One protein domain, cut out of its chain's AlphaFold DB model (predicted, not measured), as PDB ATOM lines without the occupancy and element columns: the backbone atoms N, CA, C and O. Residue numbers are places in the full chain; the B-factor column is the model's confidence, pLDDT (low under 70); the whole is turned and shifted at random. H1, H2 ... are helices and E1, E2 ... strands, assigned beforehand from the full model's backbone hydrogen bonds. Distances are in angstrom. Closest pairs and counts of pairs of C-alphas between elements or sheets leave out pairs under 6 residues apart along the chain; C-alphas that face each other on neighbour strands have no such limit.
ATOM      1  N   LEU A  82     101.419  94.810 138.746       98.38
ATOM      2  CA  LEU A  82     101.821  95.738 139.794       98.38
ATOM      3  C   LEU A  82     102.449  96.986 139.189       98.38
ATOM      4  O   LEU A  82     103.425  96.906 138.437       98.38
ATOM      5  N   ASP A  83     101.925  98.143 139.574       97.88
ATOM      6  CA  ASP A  83     102.544  99.433 139.308       97.88
ATOM      7  C   ASP A  83     103.561  99.824 140.397       97.88
ATOM      8  O   ASP A  83     103.724  99.164 141.428       97.88
ATOM      9  N   ASN A  84     104.250 100.944 140.179       97.25
ATOM     10  CA  ASN A  84     105.252 101.437 141.117       97.25
ATOM     11  C   ASN A  84     104.678 101.773 142.508       97.25
ATOM     12  O   ASN A  84     105.399 101.699 143.502       97.25
ATOM     13  N   ALA A  85     103.401 102.157 142.606       97.69
ATOM     14  CA  ALA A  85     102.773 102.475 143.885       97.69
ATOM     15  C   ALA A  85     102.493 101.201 144.692       97.69
ATOM     16  O   ALA A  85     102.715 101.176 145.903       97.69
ATOM     17  N   GLN A  86     102.059 100.124 144.034       98.19
ATOM     18  CA  GLN A  86     101.901  98.810 144.654       98.19
ATOM     19  C   GLN A  86     103.254  98.228 145.082       98.19
ATOM     20  O   GLN A  86     103.367  97.739 146.205       98.19
ATOM     21  N   LEU A  87     104.299  98.354 144.256       98.38
ATOM     22  CA  LEU A  87     105.658  97.947 144.633       98.38
ATOM     23  C   LEU A  87     106.168  98.720 145.865       98.38
ATOM     24  O   LEU A  87     106.691  98.113 146.799       98.38
ATOM     25  N   ALA A  88     105.918 100.032 145.938       97.56
ATOM     26  CA  ALA A  88     106.260 100.842 147.110       97.56
ATOM     27  C   ALA A  88     105.496 100.415 148.381       97.56
ATOM     28  O   ALA A  88     106.040 100.468 149.484       97.56
ATOM     29  N   ARG A  89     104.244  99.951 148.253       97.31
ATOM     30  CA  ARG A  89     103.481  99.384 149.381       97.31
ATOM     31  C   ARG A  89     104.083  98.068 149.870       97.31
ATOM     32  O   ARG A  89     104.226  97.893 151.079       97.31
ATOM     33  N   LEU A  90     104.514  97.190 148.961       97.19
ATOM     34  CA  LEU A  90     105.261  95.978 149.327       97.19
ATOM     35  C   LEU A  90     106.584  96.318 150.029       97.19
ATOM     36  O   LEU A  90     106.979  95.621 150.963       97.19
ATOM     37  N   ALA A  91     107.239  97.414 149.639       96.00
ATOM     38  CA  ALA A  91     108.432  97.927 150.312       96.00
ATOM     39  C   ALA A  91     108.155  98.452 151.726       96.00
ATOM     40  O   ALA A  91     108.996  98.350 152.619       96.00
ATOM     41  N   ALA A  92     106.953  98.978 151.952       94.69
ATOM     42  CA  ALA A  92     106.471  99.369 153.269       94.69
ATOM     43  C   ALA A  92     105.975  98.177 154.119       94.69
ATOM     44  O   ALA A  92     105.568  98.388 155.259       94.69
ATOM     45  N   GLY A  93     106.008  96.945 153.588       93.50
ATOM     46  CA  GLY A  93     105.533  95.731 154.262       93.50
ATOM     47  C   GLY A  93     104.022  95.485 154.150       93.50
ATOM     48  O   GLY A  93     103.497  94.568 154.780       93.50
ATOM     49  N   ASP A  94     103.298  96.264 153.340       95.38
ATOM     50  CA  ASP A  94     101.847  96.132 153.143       95.38
ATOM     51  C   ASP A  94     101.509  95.054 152.096       95.38
ATOM     52  O   ASP A  94     100.953  95.320 151.030       95.38
ATOM     53  N   ILE A  95     101.887  93.807 152.392       96.62
ATOM     54  CA  ILE A  95     101.706  92.661 151.487       96.62
ATOM     55  C   ILE A  95     100.220  92.336 151.318       96.62
ATOM     56  O   ILE A  95      99.731  92.203 150.196       96.62
ATOM     57  N   ALA A  96      99.481  92.257 152.426       96.31
ATOM     58  CA  ALA A  96      98.055  91.944 152.409       96.31
ATOM     59  C   ALA A  96      97.217  93.034 151.733       96.31
ATOM     60  O   ALA A  96      96.221  92.732 151.083       96.31
ATOM     61  N   GLY A  97      97.610  94.305 151.842       96.50
ATOM     62  CA  GLY A  97      96.918  95.381 151.150       96.50
ATOM     63  C   GLY A  97      97.152  95.397 149.636       96.50
ATOM     64  O   GLY A  97      96.380  96.052 148.928       96.50
ATOM     65  N   VAL A  98      98.194  94.721 149.138       97.62
ATOM     66  CA  VAL A  98      98.462  94.559 147.701       97.62
ATOM     67  C   VAL A  98      97.855  93.264 147.174       97.62
ATOM     68  O   VAL A  98      97.054  93.322 146.250       97.62
ATOM     69  N   PHE A  99      98.191  92.114 147.761       97.38
ATOM     70  CA  PHE A  99      97.764  90.807 147.250       97.38
ATOM     71  C   PHE A  99      96.445  90.296 147.848       97.38
ATOM     72  O   PHE A  99      95.843  89.367 147.314       97.38
ATOM     73  N   GLY A 100      95.956  90.908 148.924       97.31
ATOM     74  CA  GLY A 100      94.693  90.555 149.565       97.31
ATOM     75  C   GLY A 100      94.848  89.833 150.910       97.31
ATOM     76  O   GLY A 100      95.952  89.501 151.350       97.31
ATOM     77  N   PRO A 101      93.721  89.563 151.593       95.88
ATOM     78  CA  PRO A 101      93.704  89.120 152.989       95.88
ATOM     79  C   PRO A 101      94.329  87.738 153.228       95.88
ATOM     80  O   PRO A 101      94.757  87.462 154.344       95.88
ATOM     81  N   ALA A 102      94.421  86.880 152.206       95.25
ATOM     82  CA  ALA A 102      95.071  85.571 152.313       95.25
ATOM     83  C   ALA A 102      96.592  85.662 152.562       95.25
ATOM     84  O   ALA A 102      97.197  84.686 153.004       95.25
ATOM     85  N   TYR A 103      97.198  86.829 152.305       96.69
ATOM     86  CA  TYR A 103      98.625  87.110 152.500       96.69
ATOM     87  C   TYR A 103      98.929  87.767 153.862       96.69
ATOM     88  O   TYR A 103     100.078  88.115 154.139       96.69
ATOM     89  N   ASP A 104      97.909  87.964 154.701       94.69
ATOM     90  CA  ASP A 104      98.004  88.671 155.978       94.69
ATOM     91  C   ASP A 104      98.660  87.824 157.081       94.69
ATOM     92  O   ASP A 104      98.206  86.723 157.397       94.69
ATOM     93  N   GLN A 105      99.688  88.389 157.721       91.75
ATOM     94  CA  GLN A 105     100.330  87.850 158.930       91.75
ATOM     95  C   GLN A 105     100.067  88.708 160.178       91.75
ATOM     96  O   GLN A 105     100.759  88.570 161.182       91.75
ATOM     97  N   GLN A 106      99.104  89.632 160.121       87.31
ATOM     98  CA  GLN A 106      98.725  90.538 161.211       87.31
ATOM     99  C   GLN A 106      99.903  91.366 161.751       87.31
ATOM    100  O   GLN A 106      99.989  91.653 162.943       87.31
ATOM    101  N   GLY A 107     100.831  91.739 160.863       83.94
ATOM    102  CA  GLY A 107     102.028  92.507 161.209       83.94
ATOM    103  C   GLY A 107     103.110  91.723 161.962       83.94
ATOM    104  O   GLY A 107     104.049  92.346 162.448       83.94
ATOM    105  N   ALA A 108     103.009  90.390 162.059       85.75
ATOM    106  CA  ALA A 108     103.976  89.565 162.789       85.75
ATOM    107  C   ALA A 108     105.403  89.633 162.216       85.75
ATOM    108  O   ALA A 108     106.364  89.576 162.979       85.75
ATOM    109  N   ASN A 109     105.536  89.809 160.897       88.62
ATOM    110  CA  ASN A 109     106.814  89.740 160.193       88.62
ATOM    111  C   ASN A 109     107.162  91.061 159.471       88.62
ATOM    112  O   ASN A 109     107.125  91.124 158.242       88.62
ATOM    113  N   PRO A 110     107.473  92.147 160.206       84.00
ATOM    114  CA  PRO A 110     107.658  93.482 159.624       84.00
ATOM    115  C   PRO A 110     108.907  93.619 158.736       84.00
ATOM    116  O   PRO A 110     109.020  94.591 157.988       84.00
ATOM    117  N   ASP A 111     109.846  92.673 158.820       87.12
ATOM    118  CA  ASP A 111     111.082  92.686 158.030       87.12
ATOM    119  C   ASP A 111     110.939  91.977 156.676       87.12
ATOM    120  O   ASP A 111     111.789  92.166 155.801       87.12
ATOM    121  N   ILE A 112     109.863  91.213 156.461       92.50
ATOM    122  CA  ILE A 112     109.513  90.734 155.124       92.50
ATOM    123  C   ILE A 112     108.860  91.883 154.359       92.50
ATOM    124  O   ILE A 112     107.690  92.220 154.537       92.50
ATOM    125  N   ARG A 113     109.652  92.483 153.480       93.50
ATOM    126  CA  ARG A 113     109.262  93.571 152.588       93.50
ATOM    127  C   ARG A 113     110.099  93.515 151.322       93.50
ATOM    128  O   ARG A 113     111.213  92.990 151.335       93.50
ATOM    129  N   LEU A 114     109.574  94.079 150.243       94.38
ATOM    130  CA  LEU A 114     110.333  94.199 149.004       94.38
ATOM    131  C   LEU A 114     111.444  95.259 149.169       94.38
ATOM    132  O   LEU A 114     111.186  96.304 149.762       94.38
ATOM    133  N   PRO A 115     112.665  95.056 148.648       90.19
ATOM    134  CA  PRO A 115     113.702  96.087 148.690       90.19
ATOM    135  C   PRO A 115     113.308  97.388 147.971       90.19
ATOM    136  O   PRO A 115     113.683  98.458 148.445       90.19
ATOM    137  N   HIS A 116     112.565  97.281 146.857       88.62
ATOM    138  CA  HIS A 116     112.094  98.386 146.001       88.62
ATOM    139  C   HIS A 116     113.189  99.375 145.596       88.62
ATOM    140  O   HIS A 116     113.124 100.571 145.866       88.62
ATOM    141  N   GLN A 117     114.238  98.847 144.966       88.38
ATOM    142  CA  GLN A 117     115.416  99.608 144.543       88.38
ATOM    143  C   GLN A 117     115.517  99.729 143.022       88.38
ATOM    144  O   GLN A 117     116.128 100.681 142.533       88.38
ATOM    145  N   ALA A 118     114.922  98.791 142.280       93.12
ATOM    146  CA  ALA A 118     115.069  98.703 140.835       93.12
ATOM    147  C   ALA A 118     113.738  98.591 140.078       93.12
ATOM    148  O   ALA A 118     113.607  99.199 139.015       93.12
ATOM    149  N   LEU A 119     112.750  97.835 140.573       97.19
ATOM    150  CA  LEU A 119     111.519  97.586 139.811       97.19
ATOM    151  C   LEU A 119     110.604  98.815 139.758       97.19
ATOM    152  O   LEU A 119     110.367  99.486 140.760       97.19
ATOM    153  N   THR A 120     110.029  99.069 138.582       97.25
ATOM    154  CA  THR A 120     109.047 100.145 138.357       97.25
ATOM    155  C   THR A 120     107.655  99.623 138.010       97.25
ATOM    156  O   THR A 120     106.665 100.314 138.245       97.25
ATOM    157  N   SER A 121     107.559  98.405 137.480       97.88
ATOM    158  CA  SER A 121     106.306  97.666 137.301       97.88
ATOM    159  C   SER A 121     106.600  96.183 137.122       97.88
ATOM    160  O   SER A 121     107.637  95.851 136.547       97.88
ATOM    161  N   ALA A 122     105.678  95.304 137.502       97.94
ATOM    162  CA  ALA A 122     105.814  93.863 137.304       97.94
ATOM    163  C   ALA A 122     104.504  93.231 136.822       97.94
ATOM    164  O   ALA A 122     103.421  93.703 137.155       97.94
ATOM    165  N   LYS A 123     104.611  92.142 136.064       98.12
ATOM    166  CA  LYS A 123     103.522  91.219 135.760       98.12
ATOM    167  C   LYS A 123     103.920  89.824 136.216       98.12
ATOM    168  O   LYS A 123     105.056  89.405 135.995       98.12
ATOM    169  N   LEU A 124     102.993  89.137 136.862       95.81
ATOM    170  CA  LEU A 124     103.183  87.864 137.540       95.81
ATOM    171  C   LEU A 124     102.138  86.873 137.033       95.81
ATOM    172  O   LEU A 124     100.956  87.198 136.962       95.81
ATOM    173  N   ASP A 125     102.554  85.648 136.758       90.75
ATOM    174  CA  ASP A 125     101.648  84.503 136.687       90.75
ATOM    175  C   ASP A 125     102.260  83.309 137.441       90.75
ATOM    176  O   ASP A 125     103.143  83.484 138.273       90.75
ATOM    177  N   ARG A 126     101.763  82.082 137.250       86.75
ATOM    178  CA  ARG A 126     102.315  80.904 137.951       86.75
ATOM    179  C   ARG A 126     103.658  80.420 137.394       86.75
ATOM    180  O   ARG A 126     104.332  79.644 138.065       86.75
ATOM    181  N   GLN A 127     104.009  80.816 136.178       91.44
ATOM    182  CA  GLN A 127     105.149  80.322 135.414       91.44
ATOM    183  C   GLN A 127     106.198  81.398 135.140       91.44
ATOM    184  O   GLN A 127     107.325  81.045 134.802       91.44
ATOM    185  N   CYS A 128     105.879  82.686 135.268       94.44
ATOM    186  CA  CYS A 128     106.820  83.746 134.961       94.44
ATOM    187  C   CYS A 128     106.605  85.048 135.742       94.44
ATOM    188  O   CYS A 128     105.532  85.342 136.278       94.44
ATOM    189  N   VAL A 129     107.669  85.850 135.763       96.94
ATOM    190  CA  VAL A 129     107.659  87.265 136.141       96.94
ATOM    191  C   VAL A 129     108.255  88.070 135.008       96.94
ATOM    192  O   VAL A 129     109.384  87.809 134.605       96.94
ATOM    193  N   THR A 130     107.548  89.090 134.541       97.69
ATOM    194  CA  THR A 130     108.115  90.101 133.639       97.69
ATOM    195  C   THR A 130     108.080  91.460 134.316       97.69
ATOM    196  O   THR A 130     107.122  91.775 135.018       97.69
ATOM    197  N   ALA A 131     109.121  92.276 134.167       97.50
ATOM    198  CA  ALA A 131     109.167  93.564 134.853       97.50
ATOM    199  C   ALA A 131     109.893  94.653 134.063       97.50
ATOM    200  O   ALA A 131     110.802  94.401 133.273       97.50
ATOM    201  N   SER A 132     109.504  95.897 134.332       97.56
ATOM    202  CA  SER A 132     110.296  97.075 133.985       97.56
ATOM    203  C   SER A 132     111.127  97.484 135.192       97.56
ATOM    204  O   SER A 132     110.669  97.380 136.332       97.56
ATOM    205  N   TYR A 133     112.349  97.950 134.946       97.19
ATOM    206  CA  TYR A 133     113.284  98.308 136.005       97.19
ATOM    207  C   TYR A 133     114.176  99.489 135.620       97.19
ATOM    208  O   TYR A 133     114.281  99.875 134.453       97.19
ATOM    209  N   GLN A 134     114.821 100.061 136.628       94.44
ATOM    210  CA  GLN A 134     115.886 101.048 136.518       94.44
ATOM    211  C   GLN A 134     117.085 100.590 137.354       94.44
ATOM    212  O   GLN A 134     116.940  99.808 138.288       94.44
ATOM    213  N   GLY A 135     118.281 101.081 137.030       92.81
ATOM    214  CA  GLY A 135     119.502 100.693 137.741       92.81
ATOM    215  C   GLY A 135     120.111  99.390 137.220       92.81
ATOM    216  O   GLY A 135     120.069  99.114 136.019       92.81
ATOM    217  N   ALA A 136     120.757  98.627 138.104       93.56
ATOM    218  CA  ALA A 136     121.484  97.424 137.717       93.56
ATOM    219  C   ALA A 136     120.533  96.242 137.479       93.56
ATOM    220  O   ALA A 136     119.652  95.957 138.286       93.56
ATOM    221  N   TYR A 137     120.757  95.506 136.387       95.19
ATOM    222  CA  TYR A 137     119.942  94.341 136.030       95.19
ATOM    223  C   TYR A 137     119.949  93.254 137.112       95.19
ATOM    224  O   TYR A 137     118.911  92.671 137.403       95.19
ATOM    225  N   ALA A 138     121.100  93.011 137.744       94.31
ATOM    226  CA  ALA A 138     121.223  92.019 138.810       94.31
ATOM    227  C   ALA A 138     120.319  92.340 140.016       94.31
ATOM    228  O   ALA A 138     119.651  91.443 140.529       94.31
ATOM    229  N   ASP A 139     120.244  93.615 140.415       94.69
ATOM    230  CA  ASP A 139     119.389  94.065 141.517       94.69
ATOM    231  C   ASP A 139     117.907  93.908 141.151       94.69
ATOM    232  O   ASP A 139     117.117  93.407 141.948       94.69
ATOM    233  N   ALA A 140     117.544  94.249 139.909       96.50
ATOM    234  CA  ALA A 140     116.189  94.070 139.395       96.50
ATOM    235  C   ALA A 140     115.759  92.595 139.378       96.50
ATOM    236  O   ALA A 140     114.645  92.275 139.788       96.50
ATOM    237  N   VAL A 141     116.639  91.686 138.947       97.25
ATOM    238  CA  VAL A 141     116.363  90.241 138.942       97.25
ATOM    239  C   VAL A 141     116.209  89.699 140.365       97.25
ATOM    240  O   VAL A 141     115.271  88.945 140.625       97.25
ATOM    241  N   ALA A 142     117.070  90.109 141.302       96.69
ATOM    242  CA  ALA A 142     116.947  89.726 142.708       96.69
ATOM    243  C   ALA A 142     115.632  90.221 143.329       96.69
ATOM    244  O   ALA A 142     114.937  89.458 144.003       96.69
ATOM    245  N   GLU A 143     115.261  91.473 143.063       97.12
ATOM    246  CA  GLU A 143     114.011  92.059 143.538       97.12
ATOM    247  C   GLU A 143     112.782  91.360 142.931       97.12
ATOM    248  O   GLU A 143     111.849  91.021 143.660       97.12
ATOM    249  N   ALA A 144     112.794  91.056 141.629       97.94
ATOM    250  CA  ALA A 144     111.714  90.324 140.962       97.94
ATOM    251  C   ALA A 144     111.562  88.891 141.493       97.94
ATOM    252  O   ALA A 144     110.440  88.411 141.666       97.94
ATOM    253  N   ALA A 145     112.670  88.221 141.822       98.12
ATOM    254  CA  ALA A 145     112.627  86.902 142.439       98.12
ATOM    255  C   ALA A 145     112.036  86.941 143.858       98.12
ATOM    256  O   ALA A 145     111.237  86.077 144.225       98.12
ATOM    257  N   GLN A 146     112.374  87.963 144.652       98.25
ATOM    258  CA  GLN A 146     111.770  88.166 145.972       98.25
ATOM    259  C   GLN A 146     110.278  88.491 145.868       98.25
ATOM    260  O   GLN A 146     109.481  87.920 146.613       98.25
ATOM    261  N   LEU A 147     109.881  89.335 144.909       98.38
ATOM    262  CA  LEU A 147     108.476  89.607 144.604       98.38
ATOM    263  C   LEU A 147     107.714  88.315 144.288       98.38
ATOM    264  O   LEU A 147     106.620  88.108 144.812       98.38
ATOM    265  N   PHE A 148     108.301  87.419 143.490       98.44
ATOM    266  CA  PHE A 148     107.678  86.138 143.171       98.44
ATOM    267  C   PHE A 148     107.528  85.221 144.391       98.44
ATOM    268  O   PHE A 148     106.490  84.586 144.564       98.44
ATOM    269  N   ALA A 149     108.526  85.181 145.278       98.38
ATOM    270  CA  ALA A 149     108.432  84.434 146.534       98.38
ATOM    271  C   ALA A 149     107.268  84.933 147.413       98.38
ATOM    272  O   ALA A 149     106.549  84.120 148.003       98.38
ATOM    273  N   LEU A 150     107.050  86.256 147.466       97.69
ATOM    274  CA  LEU A 150     105.901  86.857 148.151       97.69
ATOM    275  C   LEU A 150     104.582  86.528 147.451       97.69
ATOM    276  O   LEU A 150     103.616  86.193 148.130       97.69
ATOM    277  N   TYR A 151     104.548  86.571 146.117       98.25
ATOM    278  CA  TYR A 151     103.379  86.225 145.305       98.25
ATOM    279  C   TYR A 151     102.934  84.767 145.503       98.25
ATOM    280  O   TYR A 151     101.740  84.504 145.645       98.25
ATOM    281  N   LEU A 152     103.883  83.830 145.622       97.69
ATOM    282  CA  LEU A 152     103.611  82.433 145.986       97.69
ATOM    283  C   LEU A 152     103.186  82.247 147.454       97.69
ATOM    284  O   LEU A 152     102.752  81.156 147.831       97.69
ATOM    285  N   GLY A 153     103.318  83.282 148.287       97.38
ATOM    286  CA  GLY A 153     102.952  83.264 149.700       97.38
ATOM    287  C   GLY A 153     103.971  82.579 150.613       97.38
ATOM    288  O   GLY A 153     103.610  82.188 151.719       97.38
ATOM    289  N   LEU A 154     105.232  82.410 150.194       98.06
ATOM    290  CA  LEU A 154     106.222  81.634 150.963       98.06
ATOM    291  C   LEU A 154     106.537  82.230 152.346       98.06
ATOM    292  O   LEU A 154     106.931  81.506 153.260       98.06
ATOM    293  N   HIS A 155     106.353  83.540 152.532       96.50
ATOM    294  CA  HIS A 155     106.538  84.209 153.826       96.50
ATOM    295  C   HIS A 155     105.539  83.739 154.891       96.50
ATOM    296  O   HIS A 155     105.831  83.830 156.081       96.50
ATOM    297  N   LEU A 156     104.401  83.176 154.477       97.06
ATOM    298  CA  LEU A 156     103.328  82.706 155.358       97.06
ATOM    299  C   LEU A 156     103.720  81.470 156.180       97.06
ATOM    300  O   LEU A 156     102.991  81.091 157.096       97.06
ATOM    301  N   CYS A 157     104.857  80.837 155.872       97.06
ATOM    302  CA  CYS A 157     105.352  79.669 156.594       97.06
ATOM    303  C   CYS A 157     105.928  79.992 157.977       97.06
ATOM    304  O   CYS A 157     105.975  79.086 158.806       97.06
ATOM    305  N   PHE A 158     106.381  81.230 158.215       96.81
ATOM    306  CA  PHE A 158     107.064  81.615 159.453       96.81
ATOM    307  C   PHE A 158     106.524  82.919 160.033       96.81
ATOM    308  O   PHE A 158     106.209  83.861 159.304       96.81
ATOM    309  N   ALA A 159     106.472  82.988 161.365       95.19
ATOM    310  CA  ALA A 159     106.046  84.178 162.096       95.19
ATOM    311  C   ALA A 159     107.063  85.327 162.012       95.19
ATOM    312  O   ALA A 159     106.656  86.484 162.021       95.19
ATOM    313  N   ASP A 160     108.358  85.008 161.924       95.31
ATOM    314  CA  ASP A 160     109.444  85.985 161.820       95.31
ATOM    315  C   ASP A 160     110.587  85.443 160.940       95.31
ATOM    316  O   ASP A 160     111.184  84.400 161.222       95.31
ATOM    317  N   ALA A 161     110.870  86.117 159.826       96.12
ATOM    318  CA  ALA A 161     111.772  85.604 158.799       96.12
ATOM    319  C   ALA A 161     112.430  86.711 157.968       96.12
ATOM    320  O   ALA A 161     112.115  87.891 158.077       96.12
ATOM    321  N   THR A 162     113.363  86.306 157.112       95.88
ATOM    322  CA  THR A 162     114.019  87.147 156.107       95.88
ATOM    323  C   THR A 162     114.060  86.423 154.763       95.88
ATOM    324  O   THR A 162     114.031  85.191 154.713       95.88
ATOM    325  N   LEU A 163     114.127  87.184 153.670       96.56
ATOM    326  CA  LEU A 163     114.382  86.640 152.338       96.56
ATOM    327  C   LEU A 163     115.890  86.604 152.093       96.56
ATOM    328  O   LEU A 163     116.570  87.623 152.219       96.56
ATOM    329  N   VAL A 164     116.407  85.434 151.729       96.56
ATOM    330  CA  VAL A 164     117.805  85.249 151.335       96.56
ATOM    331  C   VAL A 164     117.841  84.894 149.860       96.56
ATOM    332  O   VAL A 164     117.249  83.896 149.449       96.56
ATOM    333  N   THR A 165     118.522  85.720 149.072       97.00
ATOM    334  CA  THR A 165     118.672  85.530 147.629       97.00
ATOM    335  C   THR A 165     120.060  84.989 147.314       97.00
ATOM    336  O   THR A 165     121.068  85.555 147.736       97.00
ATOM    337  N   GLU A 166     120.105  83.900 146.557       96.88
ATOM    338  CA  GLU A 166     121.319  83.218 146.120       96.88
ATOM    339  C   GLU A 166     121.302  83.074 144.596       96.88
ATOM    340  O   GLU A 166     120.253  82.874 143.989       96.88
ATOM    341  N   GLY A 167     122.473  83.171 143.971       91.62
ATOM    342  CA  GLY A 167     122.617  83.168 142.514       91.62
ATOM    343  C   GLY A 167     123.370  84.404 142.034       91.62
ATOM    344  O   GLY A 167     123.234  85.494 142.589       91.62
ATOM    345  N   ARG A 168     124.219  84.229 141.017       87.31
ATOM    346  CA  ARG A 168     124.971  85.326 140.399       87.31
ATOM    347  C   ARG A 168     124.380  85.593 139.028       87.31
ATOM    348  O   ARG A 168     124.459  84.729 138.162       87.31
ATOM    349  N   ILE A 169     123.816  86.785 138.865       91.81
ATOM    350  CA  ILE A 169     123.219  87.239 137.613       91.81
ATOM    351  C   ILE A 169     124.125  88.288 136.982       91.81
ATOM    352  O   ILE A 169     124.459  89.298 137.599       91.81
ATOM    353  N   GLU A 170     124.513  88.045 135.739       88.38
ATOM    354  CA  GLU A 170     125.290  88.965 134.920       88.38
ATOM    355  C   GLU A 170     124.527  89.343 133.649       88.38
ATOM    356  O   GLU A 170     123.682  88.591 133.154       88.38
ATOM    357  N   GLY A 171     124.859  90.512 133.100       86.31
ATOM    358  CA  GLY A 171     124.296  91.023 131.853       86.31
ATOM    359  C   GLY A 171     123.253  92.119 132.057       86.31
ATOM    360  O   GLY A 171     123.260  92.831 133.060       86.31
ATOM    361  N   GLY A 172     122.395  92.282 131.056       87.19
ATOM    362  CA  GLY A 172     121.323  93.269 131.018       87.19
ATOM    363  C   GLY A 172     120.385  92.990 129.849       87.19
ATOM    364  O   GLY A 172     120.768  92.317 128.892       87.19
ATOM    365  N   GLY A 173     119.159  93.494 129.929       87.94
ATOM    366  CA  GLY A 173     118.142  93.260 128.909       87.94
ATOM    367  C   GLY A 173     116.730  93.372 129.461       87.94
ATOM    368  O   GLY A 173     116.511  94.003 130.496       87.94
ATOM    369  N   GLU A 174     115.786  92.764 128.747       91.44
ATOM    370  CA  GLU A 174     114.417  92.575 129.217       91.44
ATOM    371  C   GLU A 174     114.410  91.669 130.453       91.44
ATOM    372  O   GLU A 174     115.078  90.635 130.474       91.44
ATOM    373  N   LEU A 175     113.681  92.075 131.495       95.62
ATOM    374  CA  LEU A 175     113.549  91.274 132.703       95.62
ATOM    375  C   LEU A 175     112.352  90.343 132.542       95.62
ATOM    376  O   LEU A 175     111.205  90.757 132.707       95.62
ATOM    377  N   ALA A 176     112.659  89.085 132.245       96.12
ATOM    378  CA  ALA A 176     111.732  87.968 132.265       96.12
ATOM    379  C   ALA A 176     112.376  86.814 133.043       96.12
ATOM    380  O   ALA A 176     113.488  86.390 132.724       96.12
ATOM    381  N   LEU A 177     111.693  86.343 134.083       97.56
ATOM    382  CA  LEU A 177     112.107  85.221 134.913       97.56
ATOM    383  C   LEU A 177     111.112  84.081 134.751       97.56
ATOM    384  O   LEU A 177     109.917  84.286 134.936       97.56
ATOM    385  N   GLU A 178     111.604  82.889 134.444       97.44
ATOM    386  CA  GLU A 178     110.788  81.682 134.306       97.44
ATOM    387  C   GLU A 178     110.828  80.862 135.596       97.44
ATOM    388  O   GLU A 178     111.890  80.663 136.187       97.44
ATOM    389  N   PHE A 179     109.679  80.355 136.033       97.00
ATOM    390  CA  PHE A 179     109.573  79.451 137.168       97.00
ATOM    391  C   PHE A 179     110.321  78.151 136.885       97.00
ATOM    392  O   PHE A 179     110.021  77.439 135.927       97.00
ATOM    393  N   ALA A 180     111.290  77.825 137.740       96.69
ATOM    394  CA  ALA A 180     112.034  76.577 137.642       96.69
ATOM    395  C   ALA A 180     111.487  75.523 138.604       96.69
ATOM    396  O   ALA A 180     111.165  74.414 138.182       96.69
ATOM    397  N   ALA A 181     111.416  75.859 139.894       97.00
ATOM    398  CA  ALA A 181     110.942  74.969 140.946       97.00
ATOM    399  C   ALA A 181     110.671  75.742 142.243       97.00
ATOM    400  O   ALA A 181     111.212  76.825 142.460       97.00
ATOM    401  N   ALA A 182     109.883  75.152 143.136       97.94
ATOM    402  CA  ALA A 182     109.725  75.596 144.515       97.94
ATOM    403  C   ALA A 182     109.449  74.389 145.414       97.94
ATOM    404  O   ALA A 182     108.857  73.401 144.973       97.94
ATOM    405  N   ASP A 183     109.855  74.477 146.676       97.94
ATOM    406  CA  ASP A 183     109.574  73.466 147.693       97.94
ATOM    407  C   ASP A 183     109.478  74.139 149.078       97.94
ATOM    408  O   ASP A 183     109.893  75.280 149.277       97.94
ATOM    409  N   LEU A 184     108.895  73.429 150.038       98.44
ATOM    410  CA  LEU A 184     108.795  73.795 151.447       98.44
ATOM    411  C   LEU A 184     109.803  73.038 152.323       98.44
ATOM    412  O   LEU A 184     110.029  73.438 153.460       98.44
ATOM    413  N   VAL A 185     110.409  71.958 151.819       96.69
ATOM    414  CA  VAL A 185     111.342  71.104 152.570       96.69
ATOM    415  C   VAL A 185     112.776  71.298 152.047       96.69
ATOM    416  O   VAL A 185     112.996  71.210 150.840       96.69
ATOM    417  N   PRO A 186     113.785  71.527 152.917       95.94
ATOM    418  CA  PRO A 186     113.702  71.659 154.378       95.94
ATOM    419  C   PRO A 186     113.240  73.046 154.858       95.94
ATOM    420  O   PRO A 186     112.994  73.226 156.050       95.94
ATOM    421  N   ARG A 187     113.194  74.033 153.962       97.38
ATOM    422  CA  ARG A 187     112.685  75.392 154.187       97.38
ATOM    423  C   ARG A 187     111.972  75.870 152.920       97.38
ATOM    424  O   ARG A 187     112.273  75.328 151.862       97.38
ATOM    425  N   PRO A 188     111.083  76.872 152.996       98.38
ATOM    426  CA  PRO A 188     110.421  77.430 151.824       98.38
ATOM    427  C   PRO A 188     111.417  78.120 150.897       98.38
ATOM    428  O   PRO A 188     112.155  79.012 151.326       98.38
ATOM    429  N   TRP A 189     111.425  77.736 149.626       98.69
ATOM    430  CA  TRP A 189     112.239  78.378 148.600       98.69
ATOM    431  C   TRP A 189     111.554  78.352 147.235       98.69
ATOM    432  O   TRP A 189     110.695  77.513 146.962       98.69
ATOM    433  N   VAL A 190     111.972  79.270 146.368       98.75
ATOM    434  CA  VAL A 190     111.637  79.284 144.941       98.75
ATOM    435  C   VAL A 190     112.883  79.578 144.118       98.75
ATOM    436  O   VAL A 190     113.696  80.415 144.502       98.75
ATOM    437  N   SER A 191     113.023  78.877 142.998       98.31
ATOM    438  CA  SER A 191     114.053  79.086 141.990       98.31
ATOM    439  C   SER A 191     113.424  79.581 140.691       98.31
ATOM    440  O   SER A 191     112.401  79.051 140.237       98.31
ATOM    441  N   LEU A 192     114.051  80.587 140.091       98.38
ATOM    442  CA  LEU A 192     113.669  81.189 138.821       98.38
ATOM    443  C   LEU A 192     114.865  81.233 137.865       98.38
ATOM    444  O   LEU A 192     116.012  81.376 138.290       98.38
ATOM    445  N   ARG A 193     114.600  81.179 136.558       97.25
ATOM    446  CA  ARG A 193     115.614  81.281 135.502       97.25
ATOM    447  C   ARG A 193     115.545  82.618 134.780       97.25
ATOM    448  O   ARG A 193     114.498  82.994 134.269       97.25
ATOM    449  N   ALA A 194     116.688  83.287 134.678       94.19
ATOM    450  CA  ALA A 194     116.938  84.414 133.787       94.19
ATOM    451  C   ALA A 194     117.779  83.915 132.597       94.19
ATOM    452  O   ALA A 194     119.016  83.951 132.619       94.19
ATOM    453  N   GLY A 195     117.120  83.370 131.571       90.12
ATOM    454  CA  GLY A 195     117.798  82.643 130.496       90.12
ATOM    455  C   GLY A 195     118.504  81.389 131.028       90.12
ATOM    456  O   GLY A 195     117.870  80.515 131.608       90.12
ATOM    457  N   ALA A 196     119.826  81.294 130.851       91.00
ATOM    458  CA  ALA A 196     120.623  80.163 131.349       91.00
ATOM    459  C   ALA A 196     121.080  80.309 132.816       91.00
ATOM    460  O   ALA A 196     121.723  79.404 133.347       91.00
ATOM    461  N   GLN A 197     120.812  81.454 133.449       94.69
ATOM    462  CA  GLN A 197     121.219  81.741 134.824       94.69
ATOM    463  C   GLN A 197     120.052  81.483 135.777       94.69
ATOM    464  O   GLN A 197     118.902  81.730 135.426       94.69
ATOM    465  N   GLU A 198     120.349  81.010 136.982       96.75
ATOM    466  CA  GLU A 198     119.346  80.653 137.986       96.75
ATOM    467  C   GLU A 198     119.515  81.517 139.240       96.75
ATOM    468  O   GLU A 198     120.638  81.826 139.655       96.75
ATOM    469  N   ILE A 199     118.389  81.928 139.820       98.00
ATOM    470  CA  ILE A 199     118.315  82.694 141.059       98.00
ATOM    471  C   ILE A 199     117.307  82.047 142.002       98.00
ATOM    472  O   ILE A 199     116.178  81.751 141.616       98.00
ATOM    473  N   THR A 200     117.712  81.865 143.252       98.56
ATOM    474  CA  THR A 200     116.909  81.212 144.285       98.56
ATOM    475  C   THR A 200     116.634  82.184 145.416       98.56
ATOM    476  O   THR A 200     117.537  82.858 145.911       98.56
ATOM    477  N   VAL A 201     115.386  82.231 145.866       98.69
ATOM    478  CA  VAL A 201     114.977  82.950 147.072       98.69
ATOM    479  C   VAL A 201     114.516  81.939 148.103       98.69
ATOM    480  O   VAL A 201     113.588  81.175 147.859       98.69
ATOM    481  N   THR A 202     115.158  81.950 149.267       98.50
ATOM    482  CA  THR A 202     114.774  81.132 150.420       98.50
ATOM    483  C   THR A 202     114.200  82.018 151.515       98.50
ATOM    484  O   THR A 202     114.790  83.042 151.863       98.50
ATOM    485  N   VAL A 203     113.082  81.599 152.104       97.75
ATOM    486  CA  VAL A 203     112.553  82.201 153.329       97.75
ATOM    487  C   VAL A 203     113.267  81.558 154.514       97.75
ATOM    488  O   VAL A 203     113.195  80.344 154.714       97.75
ATOM    489  N   ARG A 204     113.999  82.363 155.285       96.75
ATOM    490  CA  ARG A 204     114.781  81.915 156.444       96.75
ATOM    491  C   ARG A 204     114.199  82.496 157.715       96.75
ATOM    492  O   ARG A 204     114.134  83.715 157.860       96.75
ATOM    493  N   GLU A 205     113.817  81.630 158.638       96.06
ATOM    494  CA  GLU A 205     113.402  82.018 159.978       96.06
ATOM    495  C   GLU A 205     114.529  82.768 160.709       96.06
ATOM    496  O   GLU A 205     115.712  82.440 160.559       96.06
ATOM    497  N   LYS A 206     114.190  83.786 161.511       96.12
ATOM    498  CA  LYS A 206     115.197  84.453 162.350       96.12
ATOM    499  C   LYS A 206     115.596  83.567 163.536       96.12
ATOM    500  O   LYS A 206     114.780  82.754 163.981       96.12
TER     501      LYS A 206
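AT A GLANCE: This is residues 82 to 206 of the 585 residues of the protein "3-hydroxyacyl-[acyl-carrier-protein] dehydratase FabA" of Amycolatopsis acidicola (UniProt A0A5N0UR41). A six-stranded antiparallel sheet, E1 to E6, curls like part of a barrel round one long helix, H3, which lies in its hollow as the core of the domain. On the open side of H3, away from the sheet, the long unnamed stretch of residues 100 to 118 runs past it, with the short helices H1 and H2 farther out; H1 only grazes the sheet, near E1. You have 125 printed residues, with four named helices and six named strands in the order H1 H2 E1 E2 H3 H4 E3 E4 E5 E6, and across the sheet the strands run E1, E2, E4, E5, E6, E3. The class is mixed, helices and strands. The whole is compact and rounded, with a radius of gyration of the C-alphas of 13.3 A and spans of 38 by 34 by 23 A.

IN THESE COORDINATES: Begin at C-alpha 84, at (105.252, 101.437, 141.117), where H1 starts; it runs through residues 84 to 91. H2 follows at residues 95 to 99. After the unnamed stretch, look for E1 at residues 119 to 124 and E2 at residues 128 to 133. Find C-alpha 137 at (119.942, 94.341, 136.030); from there H3 runs to residue 151, 20.6 A from first to last C-alpha. H4 takes residues 154 to 157 and E3 residues 161 to 166. E4, residues 175 to 183, is 23.6 A long and bends by 54 degrees at residue 180. E5 holds residues 189 to 194. E6, residues 197 to 205, is 26.3 A long and ends at C-alpha 205, at (113.402, 82.018, 159.978).

HOW THE PARTS SIT: Start with the strongly twisted sheet, whose edge strands are E1 and E3. E1 and E2 form a hairpin, with N 123 and O 130 2.7 A apart, within hydrogen-bond range. The pairing of E4 is staggered: residues 175 to 178 pair with E2, where N 177 and O 129 are 2.8 A apart, and residues 178 to 183 pair with E5, where N 191 and O 181 are 2.8 A apart. E4, E5 and E6 make a meander, each strand the antiparallel neighbour of the one before; look for N 201 and O 190 at 2.8 A. E3 is the antiparallel neighbour of E6, with N 164 and O 202 2.9 A apart, and E3 to E6 form a Greek key, a meander of three strands with the strand before it paired to its last. H3 is on one face of the sheet, in two layers, and the sheet curls round it. Its closest C-alphas to E1 are those of Ala 140 and Leu 119, 5.9 A apart, and to E6 those of Gln 146 and Val 201, 6.2 A apart. H4 is on the sheet too, at a height over the sheet of 7.0 A and over none of the strands. H1 and H2 touch, their closest C-alphas being those of Gln 86 and Val 98, 6.3 A apart. H1 and H3 are apart. In H1, H2 and H3 every O i to N i+4 pair is within hydrogen-bond range; H4 is too short for such a pair.

THE WHOLE: Look for the two C-alphas farthest apart at Gln 106 and Gly 171, 38.9 A from each other. The printed part runs from 82 to 206 without a cut. The link from H2 to E1, 19 residues, is long, and the link from E3 to E4, 8 residues, is short but not tight. The mean pLDDT of the printed part is 95.2, and no printed residue is under 70.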